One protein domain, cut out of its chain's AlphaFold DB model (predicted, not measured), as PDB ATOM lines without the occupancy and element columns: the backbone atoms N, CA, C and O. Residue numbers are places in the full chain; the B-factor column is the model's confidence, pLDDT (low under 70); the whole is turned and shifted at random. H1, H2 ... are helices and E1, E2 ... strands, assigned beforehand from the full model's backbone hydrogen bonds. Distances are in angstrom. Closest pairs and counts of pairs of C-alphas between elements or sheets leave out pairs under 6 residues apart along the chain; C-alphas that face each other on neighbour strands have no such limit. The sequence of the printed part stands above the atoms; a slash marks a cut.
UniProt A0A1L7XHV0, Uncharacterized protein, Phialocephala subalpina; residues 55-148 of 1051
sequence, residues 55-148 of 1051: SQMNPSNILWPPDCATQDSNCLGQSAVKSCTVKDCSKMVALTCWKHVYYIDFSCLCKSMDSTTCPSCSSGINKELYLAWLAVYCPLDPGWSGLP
ATOM      1  N   SER A  55      22.957  15.929  39.957       66.44
ATOM      2  CA  SER A  55      21.732  15.462  39.276       66.44
ATOM      3  C   SER A  55      20.631  16.535  39.157       66.44
ATOM      4  O   SER A  55      19.519  16.239  38.721       66.44
ATOM      5  N   GLN A  56      20.925  17.784  39.533       74.56
ATOM      6  CA  GLN A  56      19.954  18.876  39.631       74.56
ATOM      7  C   GLN A  56      20.372  20.068  38.756       74.56
ATOM      8  O   GLN A  56      21.546  20.449  38.735       74.56
ATOM      9  N   MET A  57      19.414  20.678  38.046       74.81
ATOM     10  CA  MET A  57      19.643  21.879  37.227       74.81
ATOM     11  C   MET A  57      18.544  22.927  37.444       74.81
ATOM     12  O   MET A  57      17.414  22.613  37.823       74.81
ATOM     13  N   ASN A  58      18.893  24.193  37.213       69.31
ATOM     14  CA  ASN A  58      17.951  25.307  37.268       69.31
ATOM     15  C   ASN A  58      17.013  25.257  36.038       69.31
ATOM     16  O   ASN A  58      17.528  25.141  34.925       69.31
ATOM     17  N   PRO A  59      15.679  25.386  36.204       63.97
ATOM     18  CA  PRO A  59      14.705  25.342  35.105       63.97
ATOM     19  C   PRO A  59      14.990  26.280  33.927       63.97
ATOM     20  O   PRO A  59      14.614  25.986  32.801       63.97
ATOM     21  N   SER A  60      15.668  27.402  34.175       59.25
ATOM     22  CA  SER A  60      15.989  28.405  33.149       59.25
ATOM     23  C   SER A  60      17.090  27.984  32.165       59.25
ATOM     24  O   SER A  60      17.276  28.652  31.155       59.25
ATOM     25  N   ASN A  61      17.787  26.873  32.424       63.59
ATOM     26  CA  ASN A  61      18.894  26.387  31.595       63.59
ATOM     27  C   ASN A  61      18.522  25.169  30.725       63.59
ATOM     28  O   ASN A  61      19.414  24.523  30.179       63.59
ATOM     29  N   ILE A  62      17.236  24.818  30.633       66.44
ATOM     30  CA  ILE A  62      16.745  23.675  29.848       66.44
ATOM     31  C   ILE A  62      16.221  24.198  28.505       66.44
ATOM     32  O   ILE A  62      15.385  25.101  28.498       66.44
ATOM     33  N   LEU A  63      16.682  23.643  27.373       66.75
ATOM     34  CA  LEU A  63      16.033  23.912  26.081       66.75
ATOM     35  C   LEU A  63      14.603  23.361  26.102       66.75
ATOM     36  O   LEU A  63      14.397  22.192  26.446       66.75
ATOM     37  N   TRP A  64      13.633  24.188  25.710       66.44
ATOM     38  CA  TRP A  64      12.236  23.774  25.630       66.44
ATOM     39  C   TRP A  64      12.074  22.596  24.650       66.44
ATOM     40  O   TRP A  64      12.679  22.611  23.576       66.44
ATOM     41  N   PRO A  65      11.305  21.557  25.016       72.56
ATOM     42  CA  PRO A  65      11.011  20.440  24.124       72.56
ATOM     43  C   PRO A  65      10.175  20.894  22.913       72.56
ATOM     44  O   PRO A  65       9.491  21.914  23.005       72.56
ATOM     45  N   PRO A  66      10.213  20.150  21.788       72.62
ATOM     46  CA  PRO A  66       9.483  20.506  20.570       72.62
ATOM     47  C   PRO A  66       7.972  20.619  20.809       72.62
ATOM     48  O   PRO A  66       7.418  19.945  21.680       72.62
ATOM     49  N   ASP A  67       7.297  21.434  19.997       67.31
ATOM     50  CA  ASP A  67       5.895  21.820  20.207       67.31
ATOM     51  C   ASP A  67       4.925  20.639  20.277       67.31
ATOM     52  O   ASP A  67       3.984  20.649  21.070       67.31
ATOM     53  N   CYS A  68       5.184  19.575  19.515       75.12
ATOM     54  CA  CYS A  68       4.374  18.360  19.580       75.12
ATOM     55  C   CYS A  68       4.348  17.751  20.997       75.12
ATOM     56  O   CYS A  68       3.352  17.149  21.384       75.12
ATOM     57  N   ALA A  69       5.410  17.943  21.787       73.50
ATOM     58  CA  ALA A  69       5.508  17.436  23.146       73.50
ATOM     59  C   ALA A  69       4.898  18.403  24.169       73.50
ATOM     60  O   ALA A  69       4.368  17.953  25.179       73.50
ATOM     61  N   THR A  70       4.954  19.718  23.934       68.88
ATOM     62  CA  THR A  70       4.432  20.733  24.869       68.88
ATOM     63  C   THR A  70       2.939  21.013  24.696       68.88
ATOM     64  O   THR A  70       2.286  21.394  25.669       68.88
ATOM     65  N   GLN A  71       2.389  20.828  23.493       68.50
ATOM     66  CA  GLN A  71       0.987  21.131  23.186       68.50
ATOM     67  C   GLN A  71       0.028  19.994  23.554       68.50
ATOM     68  O   GLN A  71      -1.128  20.245  23.896       68.50
ATOM     69  N   ASP A  72       0.488  18.743  23.525       72.25
ATOM     70  CA  ASP A  72      -0.331  17.606  23.927       72.25
ATOM     71  C   ASP A  72      -0.201  17.362  25.437       72.25
ATOM     72  O   ASP A  72       0.842  16.966  25.961       72.25
ATOM     73  N   SER A  73      -1.309  17.582  26.149       68.38
ATOM     74  CA  SER A  73      -1.413  17.404  27.602       68.38
ATOM     75  C   SER A  73      -1.023  16.004  28.105       68.38
ATOM     76  O   SER A  73      -0.737  15.849  29.293       68.38
ATOM     77  N   ASN A  74      -0.989  15.002  27.218       67.44
ATOM     78  CA  ASN A  74      -0.612  13.621  27.530       67.44
ATOM     79  C   ASN A  74       0.891  13.331  27.350       67.44
ATOM     80  O   ASN A  74       1.341  12.244  27.690       67.44
ATOM     81  N   CYS A  75       1.647  14.284  26.810       66.69
ATOM     82  CA  CYS A  75       2.909  14.064  26.106       66.69
ATOM     83  C   CYS A  75       4.100  14.636  26.905       66.69
ATOM     84  O   CYS A  75       5.099  13.965  27.161       66.69
ATOM     85  N   LEU A  76       3.914  15.848  27.435       67.31
ATOM     86  CA  LEU A  76       4.622  16.388  28.589       67.31
ATOM     87  C   LEU A  76       3.575  16.914  29.551       67.31
ATOM     88  O   LEU A  76       3.119  18.056  29.456       67.31
ATOM     89  N   GLY A  77       3.199  16.094  30.525       54.78
ATOM     90  CA  GLY A  77       2.418  16.620  31.623       54.78
ATOM     91  C   GLY A  77       3.231  17.744  32.261       54.78
ATOM     92  O   GLY A  77       4.280  17.486  32.847       54.78
ATOM     93  N   GLN A  78       2.728  18.981  32.263       60.34
ATOM     94  CA  GLN A  78       3.154  19.970  33.263       60.34
ATOM     95  C   GLN A  78       3.190  19.333  34.668       60.34
ATOM     96  O   GLN A  78       3.960  19.765  35.519       60.34
ATOM     97  N   SER A  79       2.405  18.268  34.895       64.12
ATOM     98  CA  SER A  79       2.465  17.398  36.067       64.12
ATOM     99  C   SER A  79       3.815  16.704  36.293       64.12
ATOM    100  O   SER A  79       4.214  16.658  37.447       64.12
ATOM    101  N   ALA A  80       4.528  16.219  35.271       73.62
ATOM    102  CA  ALA A  80       5.809  15.514  35.398       73.62
ATOM    103  C   ALA A  80       6.961  16.477  35.726       73.62
ATOM    104  O   ALA A  80       7.719  16.262  36.667       73.62
ATOM    105  N   VAL A  81       7.040  17.617  35.031       76.88
ATOM    106  CA  VAL A  81       8.018  18.668  35.371       76.88
ATOM    107  C   VAL A  81       7.744  19.218  36.775       76.88
ATOM    108  O   VAL A  81       8.665  19.407  37.570       76.88
ATOM    109  N   LYS A  82       6.467  19.416  37.129       77.69
ATOM    110  CA  LYS A  82       6.058  19.902  38.453       77.69
ATOM    111  C   LYS A  82       6.251  18.859  39.559       77.69
ATOM    112  O   LYS A  82       6.605  19.252  40.667       77.69
ATOM    113  N   SER A  83       6.052  17.567  39.288       80.19
ATOM    114  CA  SER A  83       6.272  16.482  40.257       80.19
ATOM    115  C   SER A  83       7.757  16.203  40.488       80.19
ATOM    116  O   SER A  83       8.129  15.820  41.594       80.19
ATOM    117  N   CYS A  84       8.601  16.471  39.490       84.62
ATOM    118  CA  CYS A  84      10.054  16.327  39.572       84.62
ATOM    119  C   CYS A  84      10.793  17.612  39.977       84.62
ATOM    120  O   CYS A  84      12.024  17.632  40.026       84.62
ATOM    121  N   THR A  85      10.070  18.690  40.298       86.19
ATOM    122  CA  THR A  85      10.669  19.911  40.847       86.19
ATOM    123  C   THR A  85      10.859  19.766  42.358       86.19
ATOM    124  O   THR A  85       9.894  19.732  43.123       86.19
ATOM    125  N   VAL A  86      12.113  19.730  42.807       83.06
ATOM    126  CA  VAL A  86      12.484  19.627  44.222       83.06
ATOM    127  C   VAL A  86      12.719  21.022  44.798       83.06
ATOM    128  O   VAL A  86      13.376  21.874  44.193       83.06
ATOM    129  N   LYS A  87      12.157  21.270  45.986       85.31
ATOM    130  CA  LYS A  87      12.297  22.528  46.726       85.31
ATOM    131  C   LYS A  87      13.335  22.352  47.829       85.31
ATOM    132  O   LYS A  87      13.041  21.698  48.826       85.31
ATOM    133  N   ASP A  88      14.500  22.977  47.684       77.50
ATOM    134  CA  ASP A  88      15.602  22.821  48.637       77.50
ATOM    135  C   ASP A  88      15.903  24.109  49.421       77.50
ATOM    136  O   ASP A  88      15.623  25.231  48.973       77.50
ATOM    137  N   CYS A  89      16.415  23.958  50.643       71.56
ATOM    138  CA  CYS A  89      16.674  25.070  51.553       71.56
ATOM    139  C   CYS A  89      18.110  25.584  51.421       71.56
ATOM    140  O   CYS A  89      19.041  25.030  51.998       71.56
ATOM    141  N   SER A  90      18.292  26.714  50.739       72.94
ATOM    142  CA  SER A  90      19.631  27.279  50.515       72.94
ATOM    143  C   SER A  90      20.244  27.974  51.743       72.94
ATOM    144  O   SER A  90      21.460  28.146  51.799       72.94
ATOM    145  N   LYS A  91      19.433  28.408  52.727       57.78
ATOM    146  CA  LYS A  91      19.906  29.078  53.958       57.78
ATOM    147  C   LYS A  91      19.010  28.781  55.167       57.78
ATOM    148  O   LYS A  91      17.813  29.081  55.130       57.78
ATOM    149  N   MET A  92      19.610  28.285  56.255       53.38
ATOM    150  CA  MET A  92      18.956  28.104  57.561       53.38
ATOM    151  C   MET A  92      19.453  29.120  58.595       53.38
ATOM    152  O   MET A  92      20.654  29.343  58.728       53.38
ATOM    153  N   VAL A  93      18.525  29.681  59.374       47.56
ATOM    154  CA  VAL A  93      18.811  30.470  60.582       47.56
ATOM    155  C   VAL A  93      17.866  29.988  61.679       47.56
ATOM    156  O   VAL A  93      16.667  29.859  61.453       47.56
ATOM    157  N   ALA A  94      18.404  29.682  62.863       51.88
ATOM    158  CA  ALA A  94      17.623  29.215  64.016       51.88
ATOM    159  C   ALA A  94      16.669  28.038  63.704       51.88
ATOM    160  O   ALA A  94      15.524  28.027  64.144       51.88
ATOM    161  N   LEU A  95      17.144  27.050  62.936       55.59
ATOM    162  CA  LEU A  95      16.389  25.848  62.543       55.59
ATOM    163  C   LEU A  95      15.141  26.106  61.665       55.59
ATOM    164  O   LEU A  95      14.369  25.180  61.440       55.59
ATOM    165  N   THR A  96      14.950  27.315  61.117       49.69
ATOM    166  CA  THR A  96      13.902  27.602  60.114       49.69
ATOM    167  C   THR A  96      14.512  28.012  58.765       49.69
ATOM    168  O   THR A  96      15.582  28.627  58.705       49.69
ATOM    169  N   CYS A  97      13.873  27.600  57.661       67.12
ATOM    170  CA  CYS A  97      14.377  27.834  56.305       67.12
ATOM    171  C   CYS A  97      13.969  29.219  55.786       67.12
ATOM    172  O   CYS A  97      12.781  29.506  55.666       67.12
ATOM    173  N   TRP A  98      14.947  30.062  55.441       64.56
ATOM    174  CA  TRP A  98      14.707  31.459  55.049       64.56
ATOM    175  C   TRP A  98      14.601  31.659  53.529       64.56
ATOM    176  O   TRP A  98      13.950  32.592  53.064       64.56
ATOM    177  N   LYS A  99      15.252  30.811  52.722       62.78
ATOM    178  CA  LYS A  99      15.253  30.950  51.257       62.78
ATOM    179  C   LYS A  99      15.233  29.597  50.559       62.78
ATOM    180  O   LYS A  99      16.177  28.814  50.690       62.78
ATOM    181  N   HIS A 100      14.187  29.379  49.768       80.88
ATOM    182  CA  HIS A 100      14.031  28.196  48.932       80.88
ATOM    183  C   HIS A 100      14.542  28.435  47.517       80.88
ATOM    184  O   HIS A 100      14.360  29.523  46.968       80.88
ATOM    185  N   VAL A 101      15.142  27.402  46.934       80.12
ATOM    186  CA  VAL A 101      15.452  27.348  45.505       80.12
ATOM    187  C   VAL A 101      14.799  26.096  44.920       80.12
ATOM    188  O   VAL A 101      14.721  25.067  45.594       80.12
ATOM    189  N   TYR A 102      14.262  26.225  43.708       82.31
ATOM    190  CA  TYR A 102      13.604  25.145  42.979       82.31
ATOM    191  C   TYR A 102      14.554  24.621  41.905       82.31
ATOM    192  O   TYR A 102      15.080  25.407  41.116       82.31
ATOM    193  N   TYR A 103      14.748  23.309  41.871       86.06
ATOM    194  CA  TYR A 103      15.542  22.625  40.852       86.06
ATOM    195  C   TYR A 103      14.747  21.446  40.301       86.06
ATOM    196  O   TYR A 103      13.913  20.884  41.010       86.06
ATOM    197  N   ILE A 104      14.995  21.069  39.048       84.12
ATOM    198  CA  ILE A 104      14.391  19.867  38.458       84.12
ATOM    199  C   ILE A 104      15.352  18.700  38.674       84.12
ATOM    200  O   ILE A 104      16.528  18.786  38.309       84.12
ATOM    201  N   ASP A 105      14.855  17.629  39.294       85.19
ATOM    202  CA  ASP A 105      15.574  16.363  39.404       85.19
ATOM    203  C   ASP A 105      15.455  15.611  38.074       85.19
ATOM    204  O   ASP A 105      14.388  15.103  37.714       85.19
ATOM    205  N   PHE A 106      16.561  15.559  37.330       80.44
ATOM    206  CA  PHE A 106      16.591  14.913  36.022       80.44
ATOM    207  C   PHE A 106      16.396  13.400  36.104       80.44
ATOM    208  O   PHE A 106      15.870  12.829  35.154       80.44
ATOM    209  N   SER A 107      16.735  12.749  37.225       82.25
ATOM    210  CA  SER A 107      16.465  11.314  37.363       82.25
ATOM    211  C   SER A 107      14.971  11.039  37.517       82.25
ATOM    212  O   SER A 107      14.444  10.079  36.957       82.25
ATOM    213  N   CYS A 108      14.252  11.911  38.228       86.19
ATOM    214  CA  CYS A 108      12.791  11.853  38.277       86.19
ATOM    215  C   CYS A 108      12.186  12.114  36.890       86.19
ATOM    216  O   CYS A 108      11.332  11.353  36.431       86.19
ATOM    217  N   LEU A 109      12.665  13.158  36.205       84.56
ATOM    218  CA  LEU A 109      12.132  13.576  34.912       84.56
ATOM    219  C   LEU A 109      12.342  12.496  33.833       84.56
ATOM    220  O   LEU A 109      11.391  12.121  33.150       84.56
ATOM    221  N   CYS A 110      13.547  11.934  33.729       84.19
ATOM    222  CA  CYS A 110      13.881  10.914  32.733       84.19
ATOM    223  C   CYS A 110      13.248   9.544  33.018       84.19
ATOM    224  O   CYS A 110      12.994   8.796  32.081       84.19
ATOM    225  N   LYS A 111      12.912   9.217  34.274       81.38
ATOM    226  CA  LYS A 111      12.105   8.021  34.594       81.38
ATOM    227  C   LYS A 111      10.641   8.150  34.188       81.38
ATOM    228  O   LYS A 111       9.974   7.136  34.015       81.38
ATOM    229  N   SER A 112      10.137   9.377  34.083       76.94
ATOM    230  CA  SER A 112       8.749   9.647  33.697       76.94
ATOM    231  C   SER A 112       8.531   9.735  32.183       76.94
ATOM    232  O   SER A 112       7.387   9.864  31.759       76.94
ATOM    233  N   MET A 113       9.603   9.667  31.383       75.81
ATOM    234  CA  MET A 113       9.553   9.805  29.926       75.81
ATOM    235  C   MET A 113      10.152   8.589  29.219       75.81
ATOM    236  O   MET A 113      11.319   8.250  29.413       75.81
ATOM    237  N   ASP A 114       9.367   7.980  28.336       72.56
ATOM    238  CA  ASP A 114       9.810   6.987  27.364       72.56
ATOM    239  C   ASP A 114       9.528   7.455  25.924       72.56
ATOM    240  O   ASP A 114       8.752   8.375  25.661       72.56
ATOM    241  N   SER A 115      10.154   6.798  24.950       64.69
ATOM    242  CA  SER A 115       9.995   7.106  23.522       64.69
ATOM    243  C   SER A 115       8.574   6.921  22.970       64.69
ATOM    244  O   SER A 115       8.309   7.279  21.825       64.69
ATOM    245  N   THR A 116       7.679   6.309  23.745       71.06
ATOM    246  CA  THR A 116       6.274   6.052  23.402       71.06
ATOM    247  C   THR A 116       5.297   6.958  24.151       71.06
ATOM    248  O   THR A 116       4.108   6.948  23.841       71.06
ATOM    249  N   THR A 117       5.790   7.783  25.080       72.69
ATOM    250  CA  THR A 117       4.983   8.614  25.986       72.69
ATOM    251  C   THR A 117       4.246   9.716  25.226       72.69
ATOM    252  O   THR A 117       3.270  10.267  25.723       72.69
ATOM    253  N   CYS A 118       4.673   9.993  23.991       77.81
ATOM    254  CA  CYS A 118       4.224  11.124  23.202       77.81
ATOM    255  C   CYS A 118       3.647  10.719  21.823       77.81
ATOM    256  O   CYS A 118       4.353  10.781  20.810       77.81
ATOM    257  N   PRO A 119       2.369  10.296  21.726       76.62
ATOM    258  CA  PRO A 119       1.777   9.833  20.465       76.62
ATOM    259  C   PRO A 119       1.704  10.918  19.383       76.62
ATOM    260  O   PRO A 119       1.809  10.622  18.194       76.62
ATOM    261  N   SER A 120       1.555  12.180  19.774       76.19
ATOM    262  CA  SER A 120       1.489  13.343  18.877       76.19
ATOM    263  C   SER A 120       2.838  13.706  18.247       76.19
ATOM    264  O   SER A 120       2.864  14.332  17.190       76.19
ATOM    265  N   CYS A 121       3.955  13.224  18.801       80.12
ATOM    266  CA  CYS A 121       5.277  13.294  18.175       80.12
ATOM    267  C   CYS A 121       5.646  12.000  17.419       80.12
ATOM    268  O   CYS A 121       6.820  11.744  17.193       80.12
ATOM    269  N   SER A 122       4.708  11.115  17.063       70.12
ATOM    270  CA  SER A 122       5.064   9.755  16.604       70.12
ATOM    271  C   SER A 122       5.462   9.609  15.123       70.12
ATOM    272  O   SER A 122       5.918   8.521  14.738       70.12
ATOM    273  N   SER A 123       5.353  10.659  14.297       73.19
ATOM    274  CA  SER A 123       5.667  10.622  12.857       73.19
ATOM    275  C   SER A 123       6.410  11.866  12.342       73.19
ATOM    276  O   SER A 123       6.330  12.954  12.912       73.19
ATOM    277  N   GLY A 124       7.153  11.680  11.244       75.75
ATOM    278  CA  GLY A 124       7.891  12.739  10.550       75.75
ATOM    279  C   GLY A 124       9.008  13.380  11.380       75.75
ATOM    280  O   GLY A 124       9.512  12.794  12.340       75.75
ATOM    281  N   ILE A 125       9.363  14.613  11.015       67.88
ATOM    282  CA  ILE A 125      10.460  15.378  11.628       67.88
ATOM    283  C   ILE A 125      10.241  15.648  13.129       67.88
ATOM    284  O   ILE A 125      11.192  15.717  13.902       67.88
ATOM    285  N   ASN A 126       8.982  15.697  13.579       71.44
ATOM    286  CA  ASN A 126       8.623  15.903  14.985       71.44
ATOM    287  C   ASN A 126       9.038  14.728  15.879       71.44
ATOM    288  O   ASN A 126       9.454  14.934  17.020       71.44
ATOM    289  N   LYS A 127       8.984  13.500  15.352       79.06
ATOM    290  CA  LYS A 127       9.482  12.310  16.052       79.06
ATOM    291  C   LYS A 127      10.981  12.368  16.255       79.06
ATOM    292  O   LYS A 127      11.489  12.057  17.327       79.06
ATOM    293  N   GLU A 128      11.675  12.766  15.207       75.00
ATOM    294  CA  GLU A 128      13.124  12.862  15.179       75.00
ATOM    295  C   GLU A 128      13.633  13.956  16.122       75.00
ATOM    296  O   GLU A 128      14.537  13.699  16.916       75.00
ATOM    297  N   LEU A 129      12.970  15.115  16.145       72.06
ATOM    298  CA  LEU A 129      13.236  16.207  17.085       72.06
ATOM    299  C   LEU A 129      12.978  15.814  18.545       72.06
ATOM    300  O   LEU A 129      13.785  16.123  19.422       72.06
ATOM    301  N   TYR A 130      11.877  15.108  18.818       81.25
ATOM    302  CA  TYR A 130      11.548  14.655  20.171       81.25
ATOM    303  C   TYR A 130      12.554  13.619  20.693       81.25
ATOM    304  O   TYR A 130      13.039  13.729  21.822       81.25
ATOM    305  N   LEU A 131      12.931  12.647  19.855       80.25
ATOM    306  CA  LEU A 131      13.944  11.648  20.201       80.25
ATOM    307  C   LEU A 131      15.336  12.277  20.363       80.25
ATOM    308  O   LEU A 131      16.056  11.900  21.286       80.25
ATOM    309  N   ALA A 132      15.694  13.267  19.540       73.00
ATOM    310  CA  ALA A 132      16.945  14.012  19.678       73.00
ATOM    311  C   ALA A 132      16.995  14.821  20.983       73.00
ATOM    312  O   ALA A 132      18.009  14.805  21.679       73.00
ATOM    313  N   TRP A 133      15.891  15.468  21.373       83.19
ATOM    314  CA  TRP A 133      15.805  16.179  22.650       83.19
ATOM    315  C   TRP A 133      15.997  15.228  23.846       83.19
ATOM    316  O   TRP A 133      16.812  15.506  24.730       83.19
ATOM    317  N   LEU A 134      15.344  14.058  23.842       80.56
ATOM    318  CA  LEU A 134      15.546  13.024  24.870       80.56
ATOM    319  C   LEU A 134      16.998  12.511  24.908       80.56
ATOM    320  O   LEU A 134      17.558  12.317  25.991       80.56
ATOM    321  N   ALA A 135      17.621  12.342  23.737       74.69
ATOM    322  CA  ALA A 135      19.000  11.881  23.582       74.69
ATOM    323  C   ALA A 135      20.046  12.844  24.160       74.69
ATOM    324  O   ALA A 135      21.143  12.411  24.491       74.69
ATOM    325  N   VAL A 136      19.740  14.136  24.284       75.44
ATOM    326  CA  VAL A 136      20.676  15.127  24.835       75.44
ATOM    327  C   VAL A 136      20.633  15.154  26.365       75.44
ATOM    328  O   VAL A 136      21.672  15.301  27.009       75.44
ATOM    329  N   TYR A 137      19.452  14.990  26.969       77.06
ATOM    330  CA  TYR A 137      19.259  15.270  28.398       77.06
ATOM    331  C   TYR A 137      19.186  14.035  29.304       77.06
ATOM    332  O   TYR A 137      19.631  14.110  30.452       77.06
ATOM    333  N   CYS A 138      18.676  12.903  28.815       81.38
ATOM    334  CA  CYS A 138      18.494  11.684  29.610       81.38
ATOM    335  C   CYS A 138      19.612  10.612  29.603       81.38
ATOM    336  O   CYS A 138      19.545   9.739  30.470       81.38
ATOM    337  N   PRO A 139      20.684  10.655  28.776       71.06
ATOM    338  CA  PRO A 139      21.733   9.620  28.804       71.06
ATOM    339  C   PRO A 139      22.524   9.518  30.111       71.06
ATOM    340  O   PRO A 139      23.241   8.544  30.319       71.06
ATOM    341  N   LEU A 140      22.459  10.545  30.962       62.19
ATOM    342  CA  LEU A 140      23.251  10.630  32.189       62.19
ATOM    343  C   LEU A 140      22.584   9.948  33.395       62.19
ATOM    344  O   LEU A 140      23.231   9.829  34.435       62.19
ATOM    345  N   ASP A 141      21.324   9.504  33.287       70.56
ATOM    346  CA  ASP A 141      20.674   8.721  34.345       70.56
ATOM    347  C   ASP A 141      20.899   7.212  34.114       70.56
ATOM    348  O   ASP A 141      20.413   6.672  33.117       70.56
ATOM    349  N   PRO A 142      21.568   6.491  35.036       65.38
ATOM    350  CA  PRO A 142      21.743   5.040  34.938       65.38
ATOM    351  C   PRO A 142      20.426   4.240  34.949       65.38
ATOM    352  O   PRO A 142      20.449   3.044  34.669       65.38
ATOM    353  N   GLY A 143      19.290   4.861  35.294       69.50
ATOM    354  CA  GLY A 143      17.960   4.245  35.267       69.50
ATOM    355  C   GLY A 143      17.150   4.451  33.980       69.50
ATOM    356  O   GLY A 143      16.021   3.966  33.923       69.50
ATOM    357  N   TRP A 144      17.669   5.168  32.978       79.25
ATOM    358  CA  TRP A 144      16.944   5.443  31.733       79.25
ATOM    359  C   TRP A 144      17.055   4.272  30.743       79.25
ATOM    360  O   TRP A 144      18.146   3.779  30.466       79.25
ATOM    361  N   SER A 145      15.924   3.824  30.186       72.12
ATOM    362  CA  SER A 145      15.836   2.660  29.285       72.12
ATOM    363  C   SER A 145      16.368   2.903  27.863       72.12
ATOM    364  O   SER A 145      16.330   1.991  27.037       72.12
ATOM    365  N   GLY A 146      16.902   4.098  27.589       72.69
ATOM    366  CA  GLY A 146      17.485   4.473  26.304       72.69
ATOM    367  C   GLY A 146      16.454   4.778  25.214       72.69
ATOM    368  O   GLY A 146      15.241   4.753  25.430       72.69
ATOM    369  N   LEU A 147      16.955   5.095  24.020       78.88
ATOM    370  CA  LEU A 147      16.142   5.293  22.816       78.88
ATOM    371  C   LEU A 147      15.694   3.939  22.233       78.88
ATOM    372  O   LEU A 147      16.327   2.915  22.507       78.88
ATOM    373  N   PRO A 148      14.635   3.905  21.400       74.31
ATOM    374  CA  PRO A 148      14.227   2.697  20.694       74.31
ATOM    375  C   PRO A 148      15.400   2.062  19.945       74.31
ATOM    376  O   PRO A 148      16.166   2.756  19.281       74.31
TER     377      PRO A 148
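Overview. This is residues 55 to 148 of the 1051 residues of an uncharacterized protein of Phialocephala subalpina (UniProt A0A1L7XHV0). A long two-stranded hairpin, E1 and E2, makes one end of a rod; the longest helix, H4, lies towards the other with H1, and H2 and H3 sit near the hairpin's base. The 94 printed residues include, in order, H1 H2 E1 E2 H3 H4, class mixed. The whole is loose, radius of gyration of the C-alphas 15.5 A, spans 56 by 27 by 19 A.

Arrangement. E1, residues 85 to 93, and E2, residues 96 to 105, form an antiparallel hairpin; N 88 and O 101 are 3.0 A apart. H2, residues 78 to 83, and H3, residues 106 to 111, are close but not clearly touching; their closest C-alphas, of Val 81 and Leu 109, are 6.6 A apart. So are H1, residues 67 to 71, and H4, residues 124 to 137: C-alphas of Cys 68 and Asn 126, 6.7 A. Every O i to N i+4 pair is within hydrogen-bond range in H1, H2 and H3; 9 of 10 in H4.

Along the chain. E1 spans 23.8 A, E2 23.6 A, H4 21.3 A. H1 begins at C-alpha 67 (5.895, 21.820, 20.207); H4 ends at C-alpha 137 (19.259, 15.270, 28.398).

Size, cuts and confidence. The printed part has no cut. The H3 to H4 link is long. Residues 91 to 99 are among 32 under pLDDT 70.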